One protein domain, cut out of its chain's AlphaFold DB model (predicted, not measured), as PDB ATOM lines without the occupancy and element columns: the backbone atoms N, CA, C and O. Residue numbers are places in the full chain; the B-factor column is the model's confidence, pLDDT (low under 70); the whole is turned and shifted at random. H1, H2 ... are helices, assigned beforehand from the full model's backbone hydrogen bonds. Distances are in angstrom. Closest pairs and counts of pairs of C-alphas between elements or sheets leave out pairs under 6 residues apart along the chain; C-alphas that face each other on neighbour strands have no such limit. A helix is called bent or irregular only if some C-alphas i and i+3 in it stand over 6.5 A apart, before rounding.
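AT A GLANCE: This is residues 110 to 161 of the 192 residues of an uncharacterized protein of Ananas comosus var. bracteatus (UniProt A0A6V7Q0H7). The model is an open U: the long bent helix H1 makes one leg, H3 folds back as the other, and a loop with short H2 joins them. The printed part has 52 residues with three named helices and no named strand, all helix. It is only just loose, close to extended, with a radius of gyration of the C-alphas of 14.3 A, spanning 38 by 26 by 10 A.

HOW THE PARTS SIT: Start at H1, residues 110 to 133, assigned as one helix by its hydrogen bonds but bent: C-alphas 118 and 121 are 6.8 A apart. Arms H1a, 110 to 118, and H1b, 121 to 133, stand at 38 degrees, only just a steep tilt. H2, residues 141 to 144, and H3, residues 146 to 160, are apart from both arms; H2 and H3 meet only through their tight link. Each O i to N i+4 pair in H1a, H1b and H3 is within hydrogen-bond range; H2 is too short for one.

IN THESE COORDINATES: Find C-alpha 110 at (68.367, 80.962, 67.289); H1a spans 12.4 A, H1b 18.5 A. H2 is only just irregular, 6.6 A long. H3 runs 21.0 A to C-alpha 160 at (82.056, 90.977, 55.890).

THE WHOLE: The printed part has no cut and no long link; pLDDT is under 70 at residues 110, 140 and 141.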
ATOM      1  N   ASP A 110      69.282  80.409  68.288       65.62
ATOM      2  CA  ASP A 110      68.367  80.962  67.289       65.62
ATOM      3  C   ASP A 110      67.305  81.851  67.950       65.62
ATOM      4  O   ASP A 110      67.026  82.964  67.500       65.62
ATOM      5  N   ALA A 111      66.771  81.392  69.087       75.69
ATOM      6  CA  ALA A 111      65.794  82.132  69.878       75.69
ATOM      7  C   ALA A 111      66.395  83.422  70.442       75.69
ATOM      8  O   ALA A 111      65.737  84.464  70.449       75.69
ATOM      9  N   ALA A 112      67.658  83.378  70.865       74.94
ATOM     10  CA  ALA A 112      68.355  84.566  71.307       74.94
ATOM     11  C   ALA A 112      68.637  85.529  70.155       74.94
ATOM     12  O   ALA A 112      68.374  86.719  70.308       74.94
ATOM     13  N   ALA A 113      69.095  85.053  68.994       81.44
ATOM     14  CA  ALA A 113      69.301  85.907  67.824       81.44
ATOM     15  C   ALA A 113      67.998  86.613  67.390       81.44
ATOM     16  O   ALA A 113      68.006  87.811  67.082       81.44
ATOM     17  N   GLN A 114      66.863  85.907  67.431       83.31
ATOM     18  CA  GLN A 114      65.544  86.490  67.165       83.31
ATOM     19  C   GLN A 114      65.089  87.467  68.253       83.31
ATOM     20  O   GLN A 114      64.574  88.537  67.922       83.31
ATOM     21  N   ALA A 115      65.336  87.166  69.528       85.12
ATOM     22  CA  ALA A 115      65.049  88.089  70.624       85.12
ATOM     23  C   ALA A 115      65.904  89.369  70.535       85.12
ATOM     24  O   ALA A 115      65.381  90.471  70.670       85.12
ATOM     25  N   LEU A 116      67.197  89.240  70.227       83.88
ATOM     26  CA  LEU A 116      68.141  90.346  70.034       83.88
ATOM     27  C   LEU A 116      67.756  91.231  68.843       83.88
ATOM     28  O   LEU A 116      67.785  92.455  68.960       83.88
ATOM     29  N   SER A 117      67.338  90.630  67.725       89.94
ATOM     30  CA  SER A 117      66.848  91.375  66.556       89.94
ATOM     31  C   SER A 117      65.598  92.197  66.892       89.94
ATOM     32  O   SER A 117      65.474  93.335  66.444       89.94
ATOM     33  N   GLY A 118      64.696  91.651  67.719       88.31
ATOM     34  CA  GLY A 118      63.509  92.366  68.202       88.31
ATOM     35  C   GLY A 118      63.821  93.451  69.241       88.31
ATOM     36  O   GLY A 118      63.118  94.457  69.306       88.31
ATOM     37  N   LEU A 119      64.888  93.279  70.026       90.88
ATOM     38  CA  LEU A 119      65.275  94.209  71.088       90.88
ATOM     39  C   LEU A 119      66.148  95.372  70.586       90.88
ATOM     40  O   LEU A 119      66.147  96.439  71.196       90.88
ATOM     41  N   LEU A 120      66.848  95.207  69.457       92.19
ATOM     42  CA  LEU A 120      67.693  96.237  68.840       92.19
ATOM     43  C   LEU A 120      66.973  97.591  68.658       92.19
ATOM     44  O   LEU A 120      67.488  98.588  69.169       92.19
ATOM     45  N   PRO A 121      65.785  97.680  68.022       92.19
ATOM     46  CA  PRO A 121      65.085  98.959  67.882       92.19
ATOM     47  C   PRO A 121      64.658  99.555  69.231       92.19
ATOM     48  O   PRO A 121      64.672 100.774  69.391       92.19
ATOM     49  N   PHE A 122      64.323  98.715  70.217       93.88
ATOM     50  CA  PHE A 122      63.938  99.169  71.554       93.88
ATOM     51  C   PHE A 122      65.123  99.783  72.308       93.88
ATOM     52  O   PHE A 122      64.995 100.863  72.882       93.88
ATOM     53  N   VAL A 123      66.297  99.147  72.252       91.50
ATOM     54  CA  VAL A 123      67.533  99.679  72.847       91.50
ATOM     55  C   VAL A 123      67.924 100.995  72.175       91.50
ATOM     56  O   VAL A 123      68.241 101.962  72.866       91.50
ATOM     57  N   VAL A 124      67.846 101.075  70.843       92.81
ATOM     58  CA  VAL A 124      68.128 102.316  70.102       92.81
ATOM     59  C   VAL A 124      67.179 103.442  70.527       92.81
ATOM     60  O   VAL A 124      67.642 104.543  70.826       92.81
ATOM     61  N   ALA A 125      65.875 103.169  70.632       94.00
ATOM     62  CA  ALA A 125      64.891 104.150  71.088       94.00
ATOM     63  C   ALA A 125      65.143 104.598  72.538       94.00
ATOM     64  O   ALA A 125      65.147 105.797  72.816       94.00
ATOM     65  N   ALA A 126      65.419 103.664  73.453       92.88
ATOM     66  CA  ALA A 126      65.738 103.981  74.845       92.88
ATOM     67  C   ALA A 126      66.991 104.864  74.960       92.88
ATOM     68  O   ALA A 126      67.008 105.820  75.735       92.88
ATOM     69  N   THR A 127      68.013 104.591  74.142       89.19
ATOM     70  CA  THR A 127      69.247 105.392  74.106       89.19
ATOM     71  C   THR A 127      68.976 106.803  73.579       89.19
ATOM     72  O   THR A 127      69.497 107.768  74.132       89.19
ATOM     73  N   ALA A 128      68.113 106.952  72.566       91.50
ATOM     74  CA  ALA A 128      67.699 108.261  72.058       91.50
ATOM     75  C   ALA A 128      66.940 109.082  73.118       91.50
ATOM     76  O   ALA A 128      67.225 110.263  73.304       91.50
ATOM     77  N   VAL A 129      66.020 108.452  73.857       94.00
ATOM     78  CA  VAL A 129      65.292 109.107  74.960       94.00
ATOM     79  C   VAL A 129      66.249 109.515  76.083       94.00
ATOM     80  O   VAL A 129      66.169 110.637  76.581       94.00
ATOM     81  N   ALA A 130      67.192 108.644  76.453       88.75
ATOM     82  CA  ALA A 130      68.207 108.953  77.456       88.75
ATOM     83  C   ALA A 130      69.107 110.129  77.034       88.75
ATOM     84  O   ALA A 130      69.424 110.983  77.864       88.75
ATOM     85  N   ALA A 131      69.468 110.207  75.748       88.38
ATOM     86  CA  ALA A 131      70.247 111.312  75.195       88.38
ATOM     87  C   ALA A 131      69.486 112.648  75.220       88.38
ATOM     88  O   ALA A 131      70.096 113.685  75.474       88.38
ATOM     89  N   LEU A 132      68.163 112.632  75.016       86.25
ATOM     90  CA  LEU A 132      67.317 113.823  75.167       86.25
ATOM     91  C   LEU A 132      67.181 114.263  76.632       86.25
ATOM     92  O   LEU A 132      67.189 115.460  76.907       86.25
ATOM     93  N   ALA A 133      67.043 113.314  77.561       89.94
ATOM     94  CA  ALA A 133      66.844 113.615  78.979       89.94
ATOM     95  C   ALA A 133      68.096 114.217  79.639       89.94
ATOM     96  O   ALA A 133      67.976 115.111  80.472       89.94
ATOM     97  N   ASN A 134      69.289 113.740  79.273       83.62
ATOM     98  CA  ASN A 134      70.561 114.231  79.806       83.62
ATOM     99  C   ASN A 134      71.598 114.400  78.680       83.62
ATOM    100  O   ASN A 134      72.408 113.502  78.448       83.62
ATOM    101  N   PRO A 135      71.647 115.560  77.999       79.12
ATOM    102  CA  PRO A 135      72.578 115.778  76.888       79.12
ATOM    103  C   PRO A 135      74.049 115.888  77.338       79.12
ATOM    104  O   PRO A 135      74.964 115.655  76.549       79.12
ATOM    105  N   ALA A 136      74.294 116.213  78.613       79.62
ATOM    106  CA  ALA A 136      75.636 116.411  79.165       79.62
ATOM    107  C   ALA A 136      76.464 115.117  79.270       79.62
ATOM    108  O   ALA A 136      77.690 115.177  79.242       79.62
ATOM    109  N   THR A 137      75.826 113.946  79.365       72.56
ATOM    110  CA  THR A 137      76.531 112.652  79.449       72.56
ATOM    111  C   THR A 137      76.986 112.134  78.083       72.56
ATOM    112  O   THR A 137      77.930 111.351  78.005       72.56
ATOM    113  N   PHE A 138      76.369 112.601  76.992       70.12
ATOM    114  CA  PHE A 138      76.704 112.192  75.624       70.12
ATOM    115  C   PHE A 138      77.619 113.176  74.891       70.12
ATOM    116  O   PHE A 138      78.185 112.818  73.856       70.12
ATOM    117  N   SER A 139      77.815 114.391  75.407       72.12
ATOM    118  CA  SER A 139      78.636 115.423  74.760       72.12
ATOM    119  C   SER A 139      80.139 115.112  74.767       72.12
ATOM    120  O   SER A 139      80.823 115.448  73.804       72.12
ATOM    121  N   TRP A 140      80.658 114.415  75.789       69.44
ATOM    122  CA  TRP A 140      82.049 113.930  75.778       69.44
ATOM    123  C   TRP A 140      82.205 112.755  74.812       69.44
ATOM    124  O   TRP A 140      83.180 112.684  74.069       69.44
ATOM    125  N   VAL A 141      81.274 111.791  74.835       69.12
ATOM    126  CA  VAL A 141      81.423 110.513  74.108       69.12
ATOM    127  C   VAL A 141      81.296 110.712  72.599       69.12
ATOM    128  O   VAL A 141      81.976 110.049  71.819       69.12
ATOM    129  N   SER A 142      80.453 111.647  72.176       71.19
ATOM    130  CA  SER A 142      80.135 111.853  70.763       71.19
ATOM    131  C   SER A 142      81.240 112.528  69.946       71.19
ATOM    132  O   SER A 142      81.242 112.370  68.730       71.19
ATOM    133  N   LYS A 143      82.196 113.245  70.554       72.44
ATOM    134  CA  LYS A 143      83.171 114.029  69.775       72.44
ATOM    135  C   LYS A 143      84.394 113.219  69.329       72.44
ATOM    136  O   LYS A 143      84.660 113.141  68.134       72.44
ATOM    137  N   GLU A 144      85.099 112.571  70.257       82.50
ATOM    138  CA  GLU A 144      86.319 111.806  69.941       82.50
ATOM    139  C   GLU A 144      86.038 110.346  69.540       82.50
ATOM    140  O   GLU A 144      86.774 109.776  68.735       82.50
ATOM    141  N   TYR A 145      84.973 109.722  70.061       86.69
ATOM    142  CA  TYR A 145      84.719 108.290  69.837       86.69
ATOM    143  C   TYR A 145      83.785 107.994  68.659       86.69
ATOM    144  O   TYR A 145      83.737 106.856  68.196       86.69
ATOM    145  N   TYR A 146      83.064 108.988  68.132       87.19
ATOM    146  CA  TYR A 146      82.122 108.766  67.032       87.19
ATOM    147  C   TYR A 146      82.822 108.393  65.725       87.19
ATOM    148  O   TYR A 146      82.433 107.423  65.083       87.19
ATOM    149  N   ALA A 147      83.882 109.113  65.349       91.69
ATOM    150  CA  ALA A 147      84.651 108.814  64.142       91.69
ATOM    151  C   ALA A 147      85.240 107.384  64.146       91.69
ATOM    152  O   ALA A 147      84.997 106.653  63.183       91.69
ATOM    153  N   PRO A 148      85.939 106.923  65.205       92.44
ATOM    154  CA  PRO A 148      86.425 105.546  65.261       92.44
ATOM    155  C   PRO A 148      85.302 104.510  65.403       92.44
ATOM    156  O   PRO A 148      85.420 103.430  64.829       92.44
ATOM    157  N   ALA A 149      84.194 104.808  66.093       90.56
ATOM    158  CA  ALA A 149      83.054 103.888  66.174       90.56
ATOM    159  C   ALA A 149      82.364 103.707  64.811       90.56
ATOM    160  O   ALA A 149      82.127 102.579  64.375       90.56
ATOM    161  N   LEU A 150      82.094 104.807  64.103       92.06
ATOM    162  CA  LEU A 150      81.515 104.793  62.760       92.06
ATOM    163  C   LEU A 150      82.464 104.116  61.765       92.06
ATOM    164  O   LEU A 150      82.040 103.252  60.997       92.06
ATOM    165  N   GLY A 151      83.756 104.443  61.837       92.94
ATOM    166  CA  GLY A 151      84.802 103.790  61.056       92.94
ATOM    167  C   GLY A 151      84.870 102.286  61.320       92.94
ATOM    168  O   GLY A 151      84.946 101.505  60.377       92.94
ATOM    169  N   GLY A 152      84.751 101.859  62.580       94.38
ATOM    170  CA  GLY A 152      84.714 100.447  62.959       94.38
ATOM    171  C   GLY A 152      83.521  99.695  62.363       94.38
ATOM    172  O   GLY A 152      83.683  98.577  61.871       94.38
ATOM    173  N   ILE A 153      82.337 100.313  62.338       91.88
ATOM    174  CA  ILE A 153      81.134  99.713  61.737       91.88
ATOM    175  C   ILE A 153      81.272  99.640  60.211       91.88
ATOM    176  O   ILE A 153      81.017  98.586  59.625       91.88
ATOM    177  N   MET A 154      81.725 100.719  59.566       92.62
ATOM    178  CA  MET A 154      81.960 100.742  58.117       92.62
ATOM    179  C   MET A 154      83.027  99.719  57.699       92.62
ATOM    180  O   MET A 154      82.840  99.007  56.711       92.62
ATOM    181  N   LEU A 155      84.095  99.573  58.489       93.75
ATOM    182  CA  LEU A 155      85.121  98.551  58.284       93.75
ATOM    183  C   LEU A 155      84.550  97.142  58.465       93.75
ATOM    184  O   LEU A 155      84.841  96.264  57.658       93.75
ATOM    185  N   SER A 156      83.716  96.923  59.491       91.44
ATOM    186  CA  SER A 156      83.087  95.624  59.747       91.44
ATOM    187  C   SER A 156      82.225  95.162  58.574       91.44
ATOM    188  O   SER A 156      82.291  93.991  58.200       91.44
ATOM    189  N   ILE A 157      81.459  96.077  57.973       89.62
ATOM    190  CA  ILE A 157      80.660  95.800  56.773       89.62
ATOM    191  C   ILE A 157      81.583  95.483  55.587       89.62
ATOM    192  O   ILE A 157      81.333  94.519  54.868       89.62
ATOM    193  N   GLY A 158      82.681  96.229  55.429       86.81
ATOM    194  CA  GLY A 158      83.672  95.999  54.375       86.81
ATOM    195  C   GLY A 158      84.327  94.616  54.437       86.81
ATOM    196  O   GLY A 158      84.346  93.912  53.435       86.81
ATOM    197  N   ILE A 159      84.805  94.185  55.611       87.75
ATOM    198  CA  ILE A 159      85.436  92.858  55.777       87.75
ATOM    199  C   ILE A 159      84.429  91.697  55.762       87.75
ATOM    200  O   ILE A 159      84.832  90.542  55.637       87.75
ATOM    201  N   LYS A 160      83.132  91.979  55.956       83.44
ATOM    202  CA  LYS A 160      82.056  90.977  55.890       83.44
ATOM    203  C   LYS A 160      81.604  90.686  54.462       83.44
ATOM    204  O   LYS A 160      81.022  89.625  54.261       83.44
ATOM    205  N   LEU A 161      81.873  91.577  53.504       85.31
ATOM    206  CA  LEU A 161      81.704  91.275  52.086       85.31
ATOM    207  C   LEU A 161      82.777  90.260  51.667       85.31
ATOM    208  O   LEU A 161      83.970  90.571  51.668       85.31
TER     209      LEU A 161